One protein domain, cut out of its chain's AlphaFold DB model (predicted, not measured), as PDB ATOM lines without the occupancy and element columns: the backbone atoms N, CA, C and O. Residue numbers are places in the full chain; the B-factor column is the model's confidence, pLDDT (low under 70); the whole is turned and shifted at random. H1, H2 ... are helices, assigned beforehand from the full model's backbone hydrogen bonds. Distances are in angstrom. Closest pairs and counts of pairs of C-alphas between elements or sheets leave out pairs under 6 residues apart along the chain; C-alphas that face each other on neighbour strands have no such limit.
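Overview. This is residues 492 to 626 of the 1158 residues of a protein of Pseudocohnilembus persalinus (UniProt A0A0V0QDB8). Two long helices, H1 and H6, run side by side in opposite ways as the core. H3 and H5 of the helical hairpin H4-H5 pack on H1; H2 is near H6. The all-helix printed part has 135 residues with six named helices, H1 to H6 in order, and no named strand. It is compact, radius of gyration of the C-alphas 14.6 A, spanning 41 by 38 by 24 A.

Along the chain. H1, residues 501 to 521, 30.3 A, begins at C-alpha 501 (198.789, 257.254, 176.827). H2 is residues 535 to 545, H3 550 to 554, H4 566 to 576, H5 581 to 588. H6, residues 593 to 610, 26.1 A, ends at C-alpha 610 (200.567, 249.259, 179.953).

Arrangement. H1, the hub, touches H6 at a shallow tilt of 34 degrees, only just short of steep; the closest C-alphas, Leu 509 and Ile 603, are 6.3 A apart. Every O i to N i+4 pair is within hydrogen-bond range in H1 to H4, 12 of 14 in H6, 2 of 4 in H5.

Size, cuts and confidence. The printed part has no cut. Links H1 to H2 and H3 to H4 are long. Residues 526 to 531 and 612 to 624 have pLDDT under 70.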
ATOM      1  N   LYS A 492     188.549 267.794 166.789       77.06
ATOM      2  CA  LYS A 492     188.819 266.529 167.482       77.06
ATOM      3  C   LYS A 492     189.680 265.645 166.569       77.06
ATOM      4  O   LYS A 492     189.282 265.336 165.445       77.06
ATOM      5  N   ASN A 493     190.859 265.277 167.055       79.69
ATOM      6  CA  ASN A 493     191.843 264.401 166.411       79.69
ATOM      7  C   ASN A 493     192.387 263.401 167.456       79.69
ATOM      8  O   ASN A 493     191.958 263.442 168.614       79.69
ATOM      9  N   MET A 494     193.310 262.508 167.085       78.81
ATOM     10  CA  MET A 494     193.785 261.466 168.011       78.81
ATOM     11  C   MET A 494     194.525 262.035 169.227       78.81
ATOM     12  O   MET A 494     194.392 261.491 170.313       78.81
ATOM     13  N   ILE A 495     195.272 263.126 169.049       80.56
ATOM     14  CA  ILE A 495     196.098 263.760 170.090       80.56
ATOM     15  C   ILE A 495     195.213 264.554 171.069       80.56
ATOM     16  O   ILE A 495     195.367 264.470 172.279       80.56
ATOM     17  N   ASN A 496     194.239 265.304 170.555       74.38
ATOM     18  CA  ASN A 496     193.484 266.302 171.321       74.38
ATOM     19  C   ASN A 496     192.301 265.731 172.131       74.38
ATOM     20  O   ASN A 496     191.640 266.495 172.844       74.38
ATOM     21  N   THR A 497     192.013 264.430 171.993       77.81
ATOM     22  CA  THR A 497     190.798 263.766 172.520       77.81
ATOM     23  C   THR A 497     191.068 262.818 173.700       77.81
ATOM     24  O   THR A 497     190.115 262.355 174.310       77.81
ATOM     25  N   GLN A 498     192.330 262.513 174.017       79.31
ATOM     26  CA  GLN A 498     192.714 261.487 175.002       79.31
ATOM     27  C   GLN A 498     193.364 262.136 176.229       79.31
ATOM     28  O   GLN A 498     194.054 263.146 176.098       79.31
ATOM     29  N   GLU A 499     193.158 261.548 177.404       74.81
ATOM     30  CA  GLU A 499     193.671 262.053 178.687       74.81
ATOM     31  C   GLU A 499     194.960 261.331 179.118       74.81
ATOM     32  O   GLU A 499     195.807 261.929 179.783       74.81
ATOM     33  N   SER A 500     195.146 260.076 178.688       83.62
ATOM     34  CA  SER A 500     196.320 259.246 178.998       83.62
ATOM     35  C   SER A 500     196.891 258.506 177.779       83.62
ATOM     36  O   SER A 500     196.235 258.354 176.738       83.62
ATOM     37  N   TYR A 501     198.128 258.015 177.897       83.31
ATOM     38  CA  TYR A 501     198.789 257.254 176.827       83.31
ATOM     39  C   TYR A 501     198.133 255.889 176.568       83.31
ATOM     40  O   TYR A 501     198.077 255.450 175.416       83.31
ATOM     41  N   SER A 502     197.577 255.235 177.591       82.50
ATOM     42  CA  SER A 502     196.800 254.002 177.444       82.50
ATOM     43  C   SER A 502     195.503 254.248 176.675       82.50
ATOM     44  O   SER A 502     195.217 253.504 175.737       82.50
ATOM     45  N   GLN A 503     194.760 255.322 176.980       84.44
ATOM     46  CA  GLN A 503     193.572 255.707 176.201       84.44
ATOM     47  C   GLN A 503     193.931 255.935 174.718       84.44
ATOM     48  O   GLN A 503     193.291 255.369 173.829       84.44
ATOM     49  N   PHE A 504     195.013 256.675 174.444       87.50
ATOM     50  CA  PHE A 504     195.515 256.919 173.085       87.50
ATOM     51  C   PHE A 504     195.886 255.631 172.334       87.50
ATOM     52  O   PHE A 504     195.468 255.438 171.188       87.50
ATOM     53  N   LEU A 505     196.630 254.722 172.970       86.31
ATOM     54  CA  LEU A 505     197.043 253.460 172.352       86.31
ATOM     55  C   LEU A 505     195.865 252.493 172.163       86.31
ATOM     56  O   LEU A 505     195.800 251.825 171.132       86.31
ATOM     57  N   GLN A 506     194.898 252.457 173.085       87.06
ATOM     58  CA  GLN A 506     193.660 251.683 172.940       87.06
ATOM     59  C   GLN A 506     192.768 252.223 171.816       87.06
ATOM     60  O   GLN A 506     192.244 251.439 171.020       87.06
ATOM     61  N   PHE A 507     192.629 253.550 171.710       87.00
ATOM     62  CA  PHE A 507     191.932 254.195 170.599       87.00
ATOM     63  C   PHE A 507     192.597 253.813 169.270       87.00
ATOM     64  O   PHE A 507     191.934 253.272 168.388       87.00
ATOM     65  N   PHE A 508     193.916 254.004 169.143       89.00
ATOM     66  CA  PHE A 508     194.640 253.680 167.911       89.00
ATOM     67  C   PHE A 508     194.557 252.187 167.559       89.00
ATOM     68  O   PHE A 508     194.366 251.844 166.391       89.00
ATOM     69  N   LEU A 509     194.626 251.298 168.556       88.75
ATOM     70  CA  LEU A 509     194.453 249.859 168.364       88.75
ATOM     71  C   LEU A 509     193.083 249.532 167.754       88.75
ATOM     72  O   LEU A 509     193.033 248.755 166.804       88.75
ATOM     73  N   ARG A 510     191.993 250.152 168.231       88.38
ATOM     74  CA  ARG A 510     190.646 249.944 167.669       88.38
ATOM     75  C   ARG A 510     190.562 250.386 166.206       88.38
ATOM     76  O   ARG A 510     190.107 249.607 165.373       88.38
ATOM     77  N   GLU A 511     191.045 251.585 165.875       87.69
ATOM     78  CA  GLU A 511     191.013 252.094 164.493       87.69
ATOM     79  C   GLU A 511     191.817 251.193 163.529       87.69
ATOM     80  O   GLU A 511     191.398 250.942 162.394       87.69
ATOM     81  N   LEU A 512     192.955 250.656 163.995       87.50
ATOM     82  CA  LEU A 512     193.768 249.679 163.262       87.50
ATOM     83  C   LEU A 512     193.052 248.333 163.099       87.50
ATOM     84  O   LEU A 512     193.089 247.757 162.010       87.50
ATOM     85  N   GLU A 513     192.388 247.834 164.144       87.50
ATOM     86  CA  GLU A 513     191.596 246.604 164.082       87.50
ATOM     87  C   GLU A 513     190.445 246.742 163.085       87.50
ATOM     88  O   GLU A 513     190.327 245.908 162.191       87.50
ATOM     89  N   GLU A 514     189.670 247.825 163.135       86.19
ATOM     90  CA  GLU A 514     188.617 248.108 162.153       86.19
ATOM     91  C   GLU A 514     189.164 248.217 160.721       86.19
ATOM     92  O   GLU A 514     188.555 247.702 159.777       86.19
ATOM     93  N   ASN A 515     190.348 248.806 160.522       87.12
ATOM     94  CA  ASN A 515     190.986 248.830 159.205       87.12
ATOM     95  C   ASN A 515     191.388 247.419 158.729       87.12
ATOM     96  O   ASN A 515     191.233 247.095 157.550       87.12
ATOM     97  N   ILE A 516     191.860 246.555 159.635       85.19
ATOM     98  CA  ILE A 516     192.187 245.149 159.345       85.19
ATOM     99  C   ILE A 516     190.918 244.358 158.996       85.19
ATOM    100  O   ILE A 516     190.935 243.625 158.006       85.19
ATOM    101  N   ILE A 517     189.806 244.553 159.720       85.25
ATOM    102  CA  ILE A 517     188.489 243.977 159.388       85.25
ATOM    103  C   ILE A 517     188.098 244.363 157.957       85.25
ATOM    104  O   ILE A 517     187.874 243.490 157.115       85.25
ATOM    105  N   ASN A 518     188.126 245.662 157.646       84.69
ATOM    106  CA  ASN A 518     187.818 246.182 156.316       84.69
ATOM    107  C   ASN A 518     188.738 245.592 155.225       84.69
ATOM    108  O   ASN A 518     188.263 245.240 154.144       84.69
ATOM    109  N   ARG A 519     190.044 245.411 155.479       83.25
ATOM    110  CA  ARG A 519     190.973 244.761 154.523       83.25
ATOM    111  C   ARG A 519     190.711 243.265 154.336       83.25
ATOM    112  O   ARG A 519     190.965 242.755 153.245       83.25
ATOM    113  N   ILE A 520     190.226 242.563 155.359       80.12
ATOM    114  CA  ILE A 520     189.849 241.144 155.269       80.12
ATOM    115  C   ILE A 520     188.564 240.995 154.445       80.12
ATOM    116  O   ILE A 520     188.539 240.205 153.499       80.12
ATOM    117  N   GLU A 521     187.523 241.782 154.739       80.62
ATOM    118  CA  GLU A 521     186.240 241.705 154.024       80.62
ATOM    119  C   GLU A 521     186.355 242.190 152.560       80.62
ATOM    120  O   GLU A 521     185.809 241.547 151.663       80.62
ATOM    121  N   THR A 522     187.168 243.218 152.278       78.38
ATOM    122  CA  THR A 522     187.493 243.671 150.901       78.38
ATOM    123  C   THR A 522     188.547 242.818 150.177       78.38
ATOM    124  O   THR A 522     188.971 243.169 149.076       78.38
ATOM    125  N   LYS A 523     189.005 241.703 150.768       70.19
ATOM    126  CA  LYS A 523     190.062 240.804 150.245       70.19
ATOM    127  C   LYS A 523     191.445 241.455 150.014       70.19
ATOM    128  O   LYS A 523     192.352 240.771 149.537       70.19
ATOM    129  N   ARG A 524     191.654 242.724 150.396       70.69
ATOM    130  CA  ARG A 524     192.951 243.438 150.336       70.69
ATOM    131  C   ARG A 524     194.022 242.843 151.264       70.69
ATOM    132  O   ARG A 524     195.207 243.109 151.068       70.69
ATOM    133  N   LEU A 525     193.629 242.039 152.255       75.12
ATOM    134  CA  LEU A 525     194.511 241.188 153.057       75.12
ATOM    135  C   LEU A 525     194.196 239.705 152.794       75.12
ATOM    136  O   LEU A 525     193.095 239.226 153.064       75.12
ATOM    137  N   SER A 526     195.181 238.960 152.286       66.31
ATOM    138  CA  SER A 526     195.050 237.522 152.027       66.31
ATOM    139  C   SER A 526     195.590 236.696 153.195       66.31
ATOM    140  O   SER A 526     196.791 236.697 153.457       66.31
ATOM    141  N   LEU A 527     194.723 235.931 153.863       64.50
ATOM    142  CA  LEU A 527     195.095 235.070 154.996       64.50
ATOM    143  C   LEU A 527     195.636 233.688 154.560       64.50
ATOM    144  O   LEU A 527     195.799 232.793 155.385       64.50
ATOM    145  N   LYS A 528     195.945 233.502 153.263       55.03
ATOM    146  CA  LYS A 528     196.404 232.227 152.667       55.03
ATOM    147  C   LYS A 528     197.734 231.694 153.230       55.03
ATOM    148  O   LYS A 528     198.019 230.510 153.078       55.03
ATOM    149  N   LYS A 529     198.561 232.538 153.858       57.16
ATOM    150  CA  LYS A 529     199.798 232.139 154.556       57.16
ATOM    151  C   LYS A 529     199.743 232.627 156.005       57.16
ATOM    152  O   LYS A 529     199.303 233.742 156.269       57.16
ATOM    153  N   ARG A 530     200.220 231.805 156.949       58.12
ATOM    154  CA  ARG A 530     200.297 232.174 158.375       58.12
ATOM    155  C   ARG A 530     201.304 233.311 158.559       58.12
ATOM    156  O   ARG A 530     202.506 233.080 158.456       58.12
ATOM    157  N   ILE A 531     200.813 234.513 158.856       68.75
ATOM    158  CA  ILE A 531     201.652 235.693 159.091       68.75
ATOM    159  C   ILE A 531     202.335 235.540 160.457       68.75
ATOM    160  O   ILE A 531     201.710 235.685 161.512       68.75
ATOM    161  N   LYS A 532     203.619 235.178 160.412       72.81
ATOM    162  CA  LYS A 532     204.485 234.958 161.571       72.81
ATOM    163  C   LYS A 532     205.599 235.999 161.599       72.81
ATOM    164  O   LYS A 532     206.125 236.341 160.543       72.81
ATOM    165  N   MET A 533     206.011 236.410 162.796       74.69
ATOM    166  CA  MET A 533     207.318 237.039 163.012       74.69
ATOM    167  C   MET A 533     208.245 236.059 163.742       74.69
ATOM    168  O   MET A 533     207.794 235.206 164.511       74.69
ATOM    169  N   GLU A 534     209.543 236.148 163.457       76.31
ATOM    170  CA  GLU A 534     210.565 235.284 164.045       76.31
ATOM    171  C   GLU A 534     210.695 235.543 165.555       76.31
ATOM    172  O   GLU A 534     210.623 236.684 166.018       76.31
ATOM    173  N   ARG A 535     210.813 234.468 166.345       75.38
ATOM    174  CA  ARG A 535     210.605 234.510 167.800       75.38
ATOM    175  C   ARG A 535     211.625 235.392 168.519       75.38
ATOM    176  O   ARG A 535     211.276 236.019 169.519       75.38
ATOM    177  N   SER A 536     212.852 235.458 168.010       73.56
ATOM    178  CA  SER A 536     213.908 236.321 168.540       73.56
ATOM    179  C   SER A 536     213.555 237.792 168.343       73.56
ATOM    180  O   SER A 536     213.642 238.558 169.297       73.56
ATOM    181  N   ARG A 537     213.026 238.164 167.169       78.81
ATOM    182  CA  ARG A 537     212.565 239.529 166.873       78.81
ATOM    183  C   ARG A 537     211.337 239.946 167.691       78.81
ATOM    184  O   ARG A 537     211.257 241.094 168.115       78.81
ATOM    185  N   VAL A 538     210.409 239.021 167.976       78.12
ATOM    186  CA  VAL A 538     209.298 239.275 168.924       78.12
ATOM    187  C   VAL A 538     209.832 239.560 170.328       78.12
ATOM    188  O   VAL A 538     209.372 240.484 170.991       78.12
ATOM    189  N   TYR A 539     210.811 238.774 170.778       80.19
ATOM    190  CA  TYR A 539     211.419 238.930 172.096       80.19
ATOM    191  C   TYR A 539     212.212 240.244 172.211       80.19
ATOM    192  O   TYR A 539     211.992 240.999 173.151       80.19
ATOM    193  N   GLN A 540     213.037 240.574 171.211       81.12
ATOM    194  CA  GLN A 540     213.759 241.850 171.117       81.12
ATOM    195  C   GLN A 540     212.817 243.062 171.167       81.12
ATOM    196  O   GLN A 540     213.119 244.027 171.862       81.12
ATOM    197  N   LEU A 541     211.665 243.010 170.484       82.38
ATOM    198  CA  LEU A 541     210.667 244.082 170.531       82.38
ATOM    199  C   LEU A 541     210.117 244.301 171.949       82.38
ATOM    200  O   LEU A 541     210.021 245.438 172.399       82.38
ATOM    201  N   VAL A 542     209.787 243.220 172.662       82.25
ATOM    202  CA  VAL A 542     209.280 243.301 174.043       82.25
ATOM    203  C   VAL A 542     210.358 243.807 175.009       82.25
ATOM    204  O   VAL A 542     210.059 244.655 175.844       82.25
ATOM    205  N   GLU A 543     211.605 243.337 174.894       79.38
ATOM    206  CA  GLU A 543     212.694 243.771 175.787       79.38
ATOM    207  C   GLU A 543     213.187 245.197 175.510       79.38
ATOM    208  O   GLU A 543     213.661 245.854 176.436       79.38
ATOM    209  N   ILE A 544     213.055 245.697 174.274       82.00
ATOM    210  CA  ILE A 544     213.248 247.121 173.972       82.00
ATOM    211  C   ILE A 544     212.102 247.931 174.580       82.00
ATOM    212  O   ILE A 544     212.369 248.841 175.355       82.00
ATOM    213  N   LEU A 545     210.838 247.582 174.309       82.19
ATOM    214  CA  LEU A 545     209.696 248.360 174.810       82.19
ATOM    215  C   LEU A 545     209.646 248.449 176.346       82.19
ATOM    216  O   LEU A 545     209.335 249.514 176.860       82.19
ATOM    217  N   ARG A 546     210.078 247.417 177.085       80.31
ATOM    218  CA  ARG A 546     210.239 247.467 178.559       80.31
ATOM    219  C   ARG A 546     211.208 248.539 179.091       80.31
ATOM    220  O   ARG A 546     211.287 248.728 180.299       80.31
ATOM    221  N   ARG A 547     211.975 249.195 178.216       78.25
ATOM    222  CA  ARG A 547     212.966 250.243 178.530       78.25
ATOM    223  C   ARG A 547     212.703 251.542 177.761       78.25
ATOM    224  O   ARG A 547     213.556 252.423 177.721       78.25
ATOM    225  N   VAL A 548     211.562 251.623 177.075       79.12
ATOM    226  CA  VAL A 548     211.127 252.797 176.320       79.12
ATOM    227  C   VAL A 548     209.987 253.445 177.089       79.12
ATOM    228  O   VAL A 548     208.992 252.797 177.413       79.12
ATOM    229  N   LYS A 549     210.119 254.744 177.356       82.25
ATOM    230  CA  LYS A 549     209.124 255.512 178.110       82.25
ATOM    231  C   LYS A 549     207.792 255.553 177.367       82.25
ATOM    232  O   LYS A 549     207.756 255.574 176.136       82.25
ATOM    233  N   THR A 550     206.693 255.618 178.111       81.56
ATOM    234  CA  THR A 550     205.327 255.596 177.560       81.56
ATOM    235  C   THR A 550     205.070 256.656 176.462       81.56
ATOM    236  O   THR A 550     204.420 256.294 175.474       81.56
ATOM    237  N   PRO A 551     205.654 257.882 176.478       80.69
ATOM    238  CA  PRO A 551     205.512 258.826 175.364       80.69
ATOM    239  C   PRO A 551     206.311 258.409 174.121       80.69
ATOM    240  O   PRO A 551     205.836 258.546 172.994       80.69
ATOM    241  N   GLU A 552     207.501 257.828 174.302       81.62
ATOM    242  CA  GLU A 552     208.341 257.353 173.196       81.62
ATOM    243  C   GLU A 552     207.722 256.143 172.475       81.62
ATOM    244  O   GLU A 552     207.862 256.020 171.253       81.62
ATOM    245  N   MET A 553     206.972 255.297 173.197       84.12
ATOM    246  CA  MET A 553     206.130 254.262 172.582       84.12
ATOM    247  C   MET A 553     205.070 254.886 171.664       84.12
ATOM    248  O   MET A 553     204.880 254.451 170.529       84.12
ATOM    249  N   ALA A 554     204.382 255.929 172.133       84.38
ATOM    250  CA  ALA A 554     203.338 256.605 171.366       84.38
ATOM    251  C   ALA A 554     203.901 257.416 170.175       84.38
ATOM    252  O   ALA A 554     203.255 257.502 169.124       84.38
ATOM    253  N   LYS A 555     205.146 257.914 170.275       82.25
ATOM    254  CA  LYS A 555     205.928 258.460 169.146       82.25
ATOM    255  C   LYS A 555     206.350 257.405 168.103       82.25
ATOM    256  O   LYS A 555     206.841 257.797 167.046       82.25
ATOM    257  N   LEU A 556     206.134 256.104 168.336       84.69
ATOM    258  CA  LEU A 556     206.561 254.988 167.469       84.69
ATOM    259  C   LEU A 556     208.090 254.830 167.346       84.69
ATOM    260  O   LEU A 556     208.602 254.366 166.320       84.69
ATOM    261  N   LYS A 557     208.840 255.209 168.387       78.50
ATOM    262  CA  LYS A 557     210.307 255.121 168.394       78.50
ATOM    263  C   LYS A 557     210.767 253.666 168.191       78.50
ATOM    264  O   LYS A 557     210.101 252.719 168.619       78.50
ATOM    265  N   PHE A 558     211.900 253.489 167.505       79.31
ATOM    266  CA  PHE A 558     212.501 252.198 167.116       79.31
ATOM    267  C   PHE A 558     211.676 251.304 166.163       79.31
ATOM    268  O   PHE A 558     212.163 250.246 165.766       79.31
ATOM    269  N   LEU A 559     210.469 251.696 165.734       81.31
ATOM    270  CA  LEU A 559     209.600 250.862 164.884       81.31
ATOM    271  C   LEU A 559     210.186 250.591 163.474       81.31
ATOM    272  O   LEU A 559     209.873 249.573 162.850       81.31
ATOM    273  N   SER A 560     211.121 251.428 163.019       82.25
ATOM    274  CA  SER A 560     211.959 251.213 161.827       82.25
ATOM    275  C   SER A 560     212.815 249.944 161.932       82.25
ATOM    276  O   SER A 560     212.856 249.144 160.995       82.25
ATOM    277  N   ASN A 561     213.404 249.670 163.101       78.06
ATOM    278  CA  ASN A 561     214.216 248.472 163.361       78.06
ATOM    279  C   ASN A 561     213.376 247.181 163.296       78.06
ATOM    280  O   ASN A 561     213.894 246.089 163.052       78.06
ATOM    281  N   PHE A 562     212.052 247.294 163.446       75.44
ATOM    282  CA  PHE A 562     211.085 246.205 163.266       75.44
ATOM    283  C   PHE A 562     210.496 246.143 161.848       75.44
ATOM    284  O   PHE A 562     209.648 245.299 161.553       75.44
ATOM    285  N   GLY A 563     211.035 246.953 160.935       72.81
ATOM    286  CA  GLY A 563     210.804 246.876 159.500       72.81
ATOM    287  C   GLY A 563     209.573 247.631 159.013       72.81
ATOM    288  O   GLY A 563     209.076 247.286 157.942       72.81
ATOM    289  N   LEU A 564     209.050 248.606 159.765       81.94
ATOM    290  CA  LEU A 564     208.136 249.601 159.195       81.94
ATOM    291  C   LEU A 564     208.935 250.578 158.320       81.94
ATOM    292  O   LEU A 564     210.063 250.928 158.666       81.94
ATOM    293  N   SER A 565     208.360 251.027 157.207       82.81
ATOM    294  CA  SER A 565     208.971 252.085 156.392       82.81
ATOM    295  C   SER A 565     209.084 253.401 157.178       82.81
ATOM    296  O   SER A 565     208.168 253.758 157.919       82.81
ATOM    297  N   ILE A 566     210.186 254.143 156.999       83.00
ATOM    298  CA  ILE A 566     210.362 255.479 157.606       83.00
ATOM    299  C   ILE A 566     209.255 256.418 157.105       83.00
ATOM    300  O   ILE A 566     208.601 257.080 157.905       83.00
ATOM    301  N   ASP A 567     208.942 256.366 155.807       81.31
ATOM    302  CA  ASP A 567     207.799 257.074 155.214       81.31
ATOM    303  C   ASP A 567     206.465 256.691 155.869       81.31
ATOM    304  O   ASP A 567     205.601 257.543 156.064       81.31
ATOM    305  N   GLY A 568     206.298 255.421 156.255       82.50
ATOM    306  CA  GLY A 568     205.138 254.931 156.996       82.50
ATOM    307  C   GLY A 568     205.034 255.533 158.398       82.50
ATOM    308  O   GLY A 568     203.958 256.001 158.770       82.50
ATOM    309  N   ILE A 569     206.139 255.583 159.152       83.88
ATOM    310  CA  ILE A 569     206.204 256.237 160.474       83.88
ATOM    311  C   ILE A 569     205.864 257.727 160.330       83.88
ATOM    312  O   ILE A 569     204.934 258.217 160.976       83.88
ATOM    313  N   ASN A 570     206.543 258.415 159.410       83.00
ATOM    314  CA  ASN A 570     206.371 259.842 159.153       83.00
ATOM    315  C   ASN A 570     204.945 260.167 158.677       83.00
ATOM    316  O   ASN A 570     204.384 261.192 159.069       83.00
ATOM    317  N   TYR A 571     204.321 259.292 157.878       85.81
ATOM    318  CA  TYR A 571     202.922 259.415 157.464       85.81
ATOM    319  C   TYR A 571     201.953 259.267 158.644       85.81
ATOM    320  O   TYR A 571     201.007 260.049 158.756       85.81
ATOM    321  N   ILE A 572     202.179 258.306 159.544       85.50
ATOM    322  CA  ILE A 572     201.329 258.112 160.726       85.50
ATOM    323  C   ILE A 572     201.406 259.342 161.637       85.50
ATOM    324  O   ILE A 572     200.374 259.966 161.906       85.50
ATOM    325  N   GLN A 573     202.620 259.748 162.018       83.31
ATOM    326  CA  GLN A 573     202.861 260.914 162.870       83.31
ATOM    327  C   GLN A 573     202.265 262.199 162.265       83.31
ATOM    328  O   GLN A 573     201.511 262.907 162.930       83.31
ATOM    329  N   ASN A 574     202.540 262.491 160.987       80.62
ATOM    330  CA  ASN A 574     202.178 263.777 160.382       80.62
ATOM    331  C   ASN A 574     200.785 263.834 159.734       80.62
ATOM    332  O   ASN A 574     200.284 264.939 159.507       80.62
ATOM    333  N   LYS A 575     200.159 262.698 159.389       81.00
ATOM    334  CA  LYS A 575     198.872 262.660 158.655       81.00
ATOM    335  C   LYS A 575     197.769 261.840 159.324       81.00
ATOM    336  O   LYS A 575     196.610 262.136 159.050       81.00
ATOM    337  N   VAL A 576     198.083 260.854 160.170       83.81
ATOM    338  CA  VAL A 576     197.059 260.053 160.872       83.81
ATOM    339  C   VAL A 576     196.716 260.686 162.220       83.81
ATOM    340  O   VAL A 576     195.552 261.001 162.450       83.81
ATOM    341  N   TYR A 577     197.708 260.980 163.069       85.38
ATOM    342  CA  TYR A 577     197.463 261.530 164.413       85.38
ATOM    343  C   TYR A 577     196.744 262.896 164.403       85.38
ATOM    344  O   TYR A 577     195.900 263.167 165.260       85.38
ATOM    345  N   PHE A 578     197.025 263.733 163.398       82.25
ATOM    346  CA  PHE A 578     196.384 265.042 163.194       82.25
ATOM    347  C   PHE A 578     195.095 264.999 162.346       82.25
ATOM    348  O   PHE A 578     194.536 266.055 162.042       82.25
ATOM    349  N   ALA A 579     194.607 263.825 161.928       81.50
ATOM    350  CA  ALA A 579     193.356 263.731 161.174       81.50
ATOM    351  C   ALA A 579     192.132 264.004 162.068       81.50
ATOM    352  O   ALA A 579     192.096 263.597 163.229       81.50
ATOM    353  N   LYS A 580     191.094 264.642 161.505       80.94
ATOM    354  CA  LYS A 580     189.749 264.659 162.110       80.94
ATOM    355  C   LYS A 580     189.283 263.222 162.346       80.94
ATOM    356  O   LYS A 580     189.479 262.409 161.444       80.94
ATOM    357  N   LEU A 581     188.622 262.947 163.477       79.56
ATOM    358  CA  LEU A 581     188.134 261.601 163.836       79.56
ATOM    359  C   LEU A 581     187.413 260.897 162.667       79.56
ATOM    360  O   LEU A 581     187.800 259.797 162.287       79.56
ATOM    361  N   GLU A 582     186.463 261.590 162.029       79.94
ATOM    362  CA  GLU A 582     185.708 261.155 160.835       79.94
ATOM    363  C   GLU A 582     186.591 260.591 159.704       79.94
ATOM    364  O   GLU A 582     186.228 259.630 159.029       79.94
ATOM    365  N   ASN A 583     187.777 261.176 159.506       83.50
ATOM    366  CA  ASN A 583     188.645 260.921 158.359       83.50
ATOM    367  C   ASN A 583     189.851 260.027 158.698       83.50
ATOM    368  O   ASN A 583     190.660 259.757 157.807       83.50
ATOM    369  N   ILE A 584     190.004 259.570 159.951       84.25
ATOM    370  CA  ILE A 584     191.116 258.694 160.373       84.25
ATOM    371  C   ILE A 584     191.137 257.419 159.527       84.25
ATOM    372  O   ILE A 584     192.173 257.070 158.955       84.25
ATOM    373  N   GLN A 585     189.981 256.769 159.383       84.19
ATOM    374  CA  GLN A 585     189.849 255.491 158.685       84.19
ATOM    375  C   GLN A 585     190.298 255.593 157.210       84.19
ATOM    376  O   GLN A 585     190.984 254.702 156.706       84.19
ATOM    377  N   GLU A 586     190.033 256.721 156.532       84.94
ATOM    378  CA  GLU A 586     190.566 256.988 155.186       84.94
ATOM    379  C   GLU A 586     192.098 257.067 155.141       84.94
ATOM    380  O   GLU A 586     192.709 256.655 154.154       84.94
ATOM    381  N   LYS A 587     192.734 257.662 156.164       84.75
ATOM    382  CA  LYS A 587     194.196 257.829 156.188       84.75
ATOM    383  C   LYS A 587     194.864 256.492 156.492       84.75
ATOM    384  O   LYS A 587     195.792 256.106 155.787       84.75
ATOM    385  N   ILE A 588     194.329 255.724 157.446       86.44
ATOM    386  CA  ILE A 588     194.828 254.377 157.760       86.44
ATOM    387  C   ILE A 588     194.678 253.437 156.549       86.44
ATOM    388  O   ILE A 588     195.582 252.647 156.277       86.44
ATOM    389  N   GLN A 589     193.614 253.559 155.737       84.88
ATOM    390  CA  GLN A 589     193.480 252.797 154.481       84.88
ATOM    391  C   GLN A 589     194.635 253.010 153.482       84.88
ATOM    392  O   GLN A 589     194.887 252.111 152.677       84.88
ATOM    393  N   LYS A 590     195.354 254.141 153.530       85.38
ATOM    394  CA  LYS A 590     196.494 254.427 152.636       85.38
ATOM    395  C   LYS A 590     197.814 253.792 153.093       85.38
ATOM    396  O   LYS A 590     198.741 253.703 152.295       85.38
ATOM    397  N   ILE A 591     197.898 253.307 154.335       85.81
ATOM    398  CA  ILE A 591     199.085 252.609 154.857       85.81
ATOM    399  C   ILE A 591     199.236 251.246 154.146       85.81
ATOM    400  O   ILE A 591     198.236 250.526 154.023       85.81
ATOM    401  N   PRO A 592     200.442 250.828 153.707       85.44
ATOM    402  CA  PRO A 592     200.663 249.520 153.085       85.44
ATOM    403  C   PRO A 592     200.229 248.334 153.963       85.44
ATOM    404  O   PRO A 592     200.444 248.317 155.174       85.44
ATOM    405  N   THR A 593     199.661 247.289 153.348       81.38
ATOM    406  CA  THR A 593     199.133 246.112 154.077       81.38
ATOM    407  C   THR A 593     200.216 245.313 154.821       81.38
ATOM    408  O   THR A 593     199.900 244.628 155.789       81.38
ATOM    409  N   GLN A 594     201.490 245.409 154.427       79.56
ATOM    410  CA  GLN A 594     202.591 244.813 155.196       79.56
ATOM    411  C   GLN A 594     202.924 245.608 156.467       79.56
ATOM    412  O   GLN A 594     203.315 245.017 157.470       79.56
ATOM    413  N   ASP A 595     202.754 246.930 156.434       83.62
ATOM    414  CA  ASP A 595     203.165 247.826 157.516       83.62
ATOM    415  C   ASP A 595     202.081 247.938 158.589       83.62
ATOM    416  O   ASP A 595     202.389 247.832 159.773       83.62
ATOM    417  N   ILE A 596     200.798 247.984 158.206       86.38
ATOM    418  CA  ILE A 596     199.691 247.993 159.179       86.38
ATOM    419  C   ILE A 596     199.697 246.770 160.119       86.38
ATOM    420  O   ILE A 596     199.286 246.873 161.270       86.38
ATOM    421  N   LEU A 597     200.214 245.621 159.669       84.44
ATOM    422  CA  LEU A 597     200.324 244.404 160.481       84.44
ATOM    423  C   LEU A 597     201.472 244.464 161.502       84.44
ATOM    424  O   LEU A 597     201.320 243.972 162.620       84.44
ATOM    425  N   LYS A 598     202.605 245.083 161.137       84.69
ATOM    426  CA  LYS A 598     203.734 245.341 162.051       84.69
ATOM    427  C   LYS A 598     203.323 246.375 163.104       84.69
ATOM    428  O   LYS A 598     203.552 246.175 164.292       84.69
ATOM    429  N   LEU A 599     202.645 247.432 162.655       86.88
ATOM    430  CA  LEU A 599     202.076 248.496 163.480       86.88
ATOM    431  C   LEU A 599     201.034 247.962 164.475       86.88
ATOM    432  O   LEU A 599     201.145 248.242 165.664       86.88
ATOM    433  N   TYR A 600     200.081 247.134 164.029       89.00
ATOM    434  CA  TYR A 600     199.129 246.457 164.919       89.00
ATOM    435  C   TYR A 600     199.844 245.653 166.012       89.00
ATOM    436  O   TYR A 600     199.502 245.764 167.187       89.00
ATOM    437  N   MET A 601     200.871 244.878 165.641       85.31
ATOM    438  CA  MET A 601     201.629 244.084 166.607       85.31
ATOM    439  C   MET A 601     202.359 244.951 167.639       85.31
ATOM    440  O   MET A 601     202.336 244.628 168.824       85.31
ATOM    441  N   TYR A 602     202.981 246.047 167.195       88.44
ATOM    442  CA  TYR A 602     203.646 247.020 168.060       88.44
ATOM    443  C   TYR A 602     202.657 247.642 169.055       88.44
ATOM    444  O   TYR A 602     202.837 247.498 170.261       88.44
ATOM    445  N   ILE A 603     201.562 248.237 168.565       88.19
ATOM    446  CA  ILE A 603     200.559 248.906 169.409       88.19
ATOM    447  C   ILE A 603     199.891 247.918 170.377       88.19
ATOM    448  O   ILE A 603     199.692 248.254 171.545       88.19
ATOM    449  N   ASN A 604     199.612 246.678 169.951       86.44
ATOM    450  CA  ASN A 604     199.100 245.649 170.858       86.44
ATOM    451  C   ASN A 604     200.107 245.309 171.971       86.44
ATOM    452  O   ASN A 604     199.692 245.131 173.111       86.44
ATOM    453  N   ILE A 605     201.413 245.225 171.680       84.62
ATOM    454  CA  ILE A 605     202.439 244.973 172.708       84.62
ATOM    455  C   ILE A 605     202.540 246.150 173.685       84.62
ATOM    456  O   ILE A 605     202.561 245.905 174.888       84.62
ATOM    457  N   CYS A 606     202.532 247.400 173.210       84.81
ATOM    458  CA  CYS A 606     202.516 248.581 174.086       84.81
ATOM    459  C   CYS A 606     201.281 248.581 175.009       84.81
ATOM    460  O   CYS A 606     201.398 248.798 176.212       84.81
ATOM    461  N   ASN A 607     200.104 248.243 174.474       85.31
ATOM    462  CA  ASN A 607     198.867 248.109 175.247       85.31
ATOM    463  C   ASN A 607     198.899 246.928 176.245       85.31
ATOM    464  O   ASN A 607     198.440 247.062 177.377       85.31
ATOM    465  N   ASP A 608     199.457 245.770 175.874       82.31
ATOM    466  CA  ASP A 608     199.625 244.622 176.781       82.31
ATOM    467  C   ASP A 608     200.714 244.858 177.852       82.31
ATOM    468  O   ASP A 608     200.690 244.206 178.898       82.31
ATOM    469  N   LEU A 609     201.652 245.784 177.620       82.00
ATOM    470  CA  LEU A 609     202.624 246.260 178.609       82.00
ATOM    471  C   LEU A 609     201.972 247.228 179.611       82.00
ATOM    472  O   LEU A 609     202.008 246.951 180.808       82.00
ATOM    473  N   LEU A 610     201.306 248.286 179.129       79.12
ATOM    474  CA  LEU A 610     200.567 249.259 179.953       79.12
ATOM    475  C   LEU A 610     199.447 248.611 180.780       79.12
ATOM    476  O   LEU A 610     199.247 248.946 181.940       79.12
ATOM    477  N   THR A 611     198.737 247.623 180.222       76.38
ATOM    478  CA  THR A 611     197.704 246.865 180.958       76.38
ATOM    479  C   THR A 611     198.270 245.715 181.809       76.38
ATOM    480  O   THR A 611     197.534 244.801 182.177       76.38
ATOM    481  N   GLY A 612     199.580 245.702 182.095       69.25
ATOM    482  CA  GLY A 612     200.264 244.750 182.987       69.25
ATOM    483  C   GLY A 612     200.418 243.312 182.461       69.25
ATOM    484  O   GLY A 612     201.259 242.548 182.940       69.25
ATOM    485  N   LYS A 613     199.667 242.927 181.422       67.38
ATOM    486  CA  LYS A 613     199.582 241.556 180.879       67.38
ATOM    487  C   LYS A 613     200.914 240.970 180.393       67.38
ATOM    488  O   LYS A 613     200.970 239.757 180.165       67.38
ATOM    489  N   LEU A 614     201.960 241.769 180.172       63.72
ATOM    490  CA  LEU A 614     203.265 241.323 179.653       63.72
ATOM    491  C   LEU A 614     204.438 241.372 180.653       63.72
ATOM    492  O   LEU A 614     205.549 240.968 180.286       63.72
ATOM    493  N   GLN A 615     204.210 241.795 181.902       54.72
ATOM    494  CA  GLN A 615     205.277 242.133 182.859       54.72
ATOM    495  C   GLN A 615     206.335 241.028 183.067       54.72
ATOM    496  O   GLN A 615     207.522 241.340 183.074       54.72
ATOM    497  N   ARG A 616     205.960 239.739 183.175       53.22
ATOM    498  CA  ARG A 616     206.915 238.626 183.438       53.22
ATOM    499  C   ARG A 616     206.710 237.360 182.586       53.22
ATOM    500  O   ARG A 616     206.822 236.243 183.077       53.22
ATOM    501  N   LYS A 617     206.407 237.500 181.290       53.97
ATOM    502  CA  LYS A 617     206.328 236.345 180.363       53.97
ATOM    503  C   LYS A 617     207.711 235.963 179.817       53.97
ATOM    504  O   LYS A 617     208.336 236.776 179.139       53.97
ATOM    505  N   GLU A 618     208.156 234.722 180.060       50.50
ATOM    506  CA  GLU A 618     209.386 234.173 179.458       50.50
ATOM    507  C   GLU A 618     209.331 234.168 177.918       50.50
ATOM    508  O   GLU A 618     208.256 234.090 177.307       50.50
ATOM    509  N   LYS A 619     210.508 234.050 177.280       58.31
ATOM    510  CA  LYS A 619     210.665 233.785 175.836       58.31
ATOM    511  C   LYS A 619     209.796 232.614 175.335       58.31
ATOM    512  O   LYS A 619     209.378 232.637 174.174       58.31
ATOM    513  N   LYS A 620     209.452 231.633 176.190       52.91
ATOM    514  CA  LYS A 620     208.562 230.483 175.901       52.91
ATOM    515  C   LYS A 620     207.068 230.823 175.745       52.91
ATOM    516  O   LYS A 620     206.374 230.101 175.032       52.91
ATOM    517  N   TYR A 621     206.579 231.940 176.289       57.53
ATOM    518  CA  TYR A 621     205.140 232.275 176.287       57.53
ATOM    519  C   TYR A 621     204.715 233.315 175.233       57.53
ATOM    520  O   TYR A 621     203.519 233.513 175.012       57.53
ATOM    521  N   LEU A 622     205.665 233.958 174.545       65.62
ATOM    522  CA  LEU A 622     205.376 234.919 173.470       65.62
ATOM    523  C   LEU A 622     204.801 234.250 172.204       65.62
ATOM    524  O   LEU A 622     205.279 233.205 171.757       65.62
ATOM    525  N   SER A 623     203.792 234.881 171.594       65.62
ATOM    526  CA  SER A 623     203.206 234.444 170.318       65.62
ATOM    527  C   SER A 623     204.093 234.838 169.135       65.62
ATOM    528  O   SER A 623     204.449 236.001 168.991       65.62
ATOM    529  N   THR A 624     204.373 233.895 168.233       66.50
ATOM    530  CA  THR A 624     204.973 234.184 166.915       66.50
ATOM    531  C   THR A 624     203.931 234.515 165.843       66.50
ATOM    532  O   THR A 624     204.294 234.951 164.754       66.50
ATOM    533  N   LEU A 625     202.638 234.311 166.125       70.94
ATOM    534  CA  LEU A 625     201.523 234.657 165.240       70.94
ATOM    535  C   LEU A 625     201.065 236.091 165.523       70.94
ATOM    536  O   LEU A 625     200.596 236.373 166.628       70.94
ATOM    537  N   VAL A 626     201.165 236.953 164.506       71.25
ATOM    538  CA  VAL A 626     200.891 238.402 164.585       71.25
ATOM    539  C   VAL A 626     199.442 238.693 164.989       71.25
ATOM    540  O   VAL A 626     199.189 239.456 165.911       71.25
TER     541      VAL A 626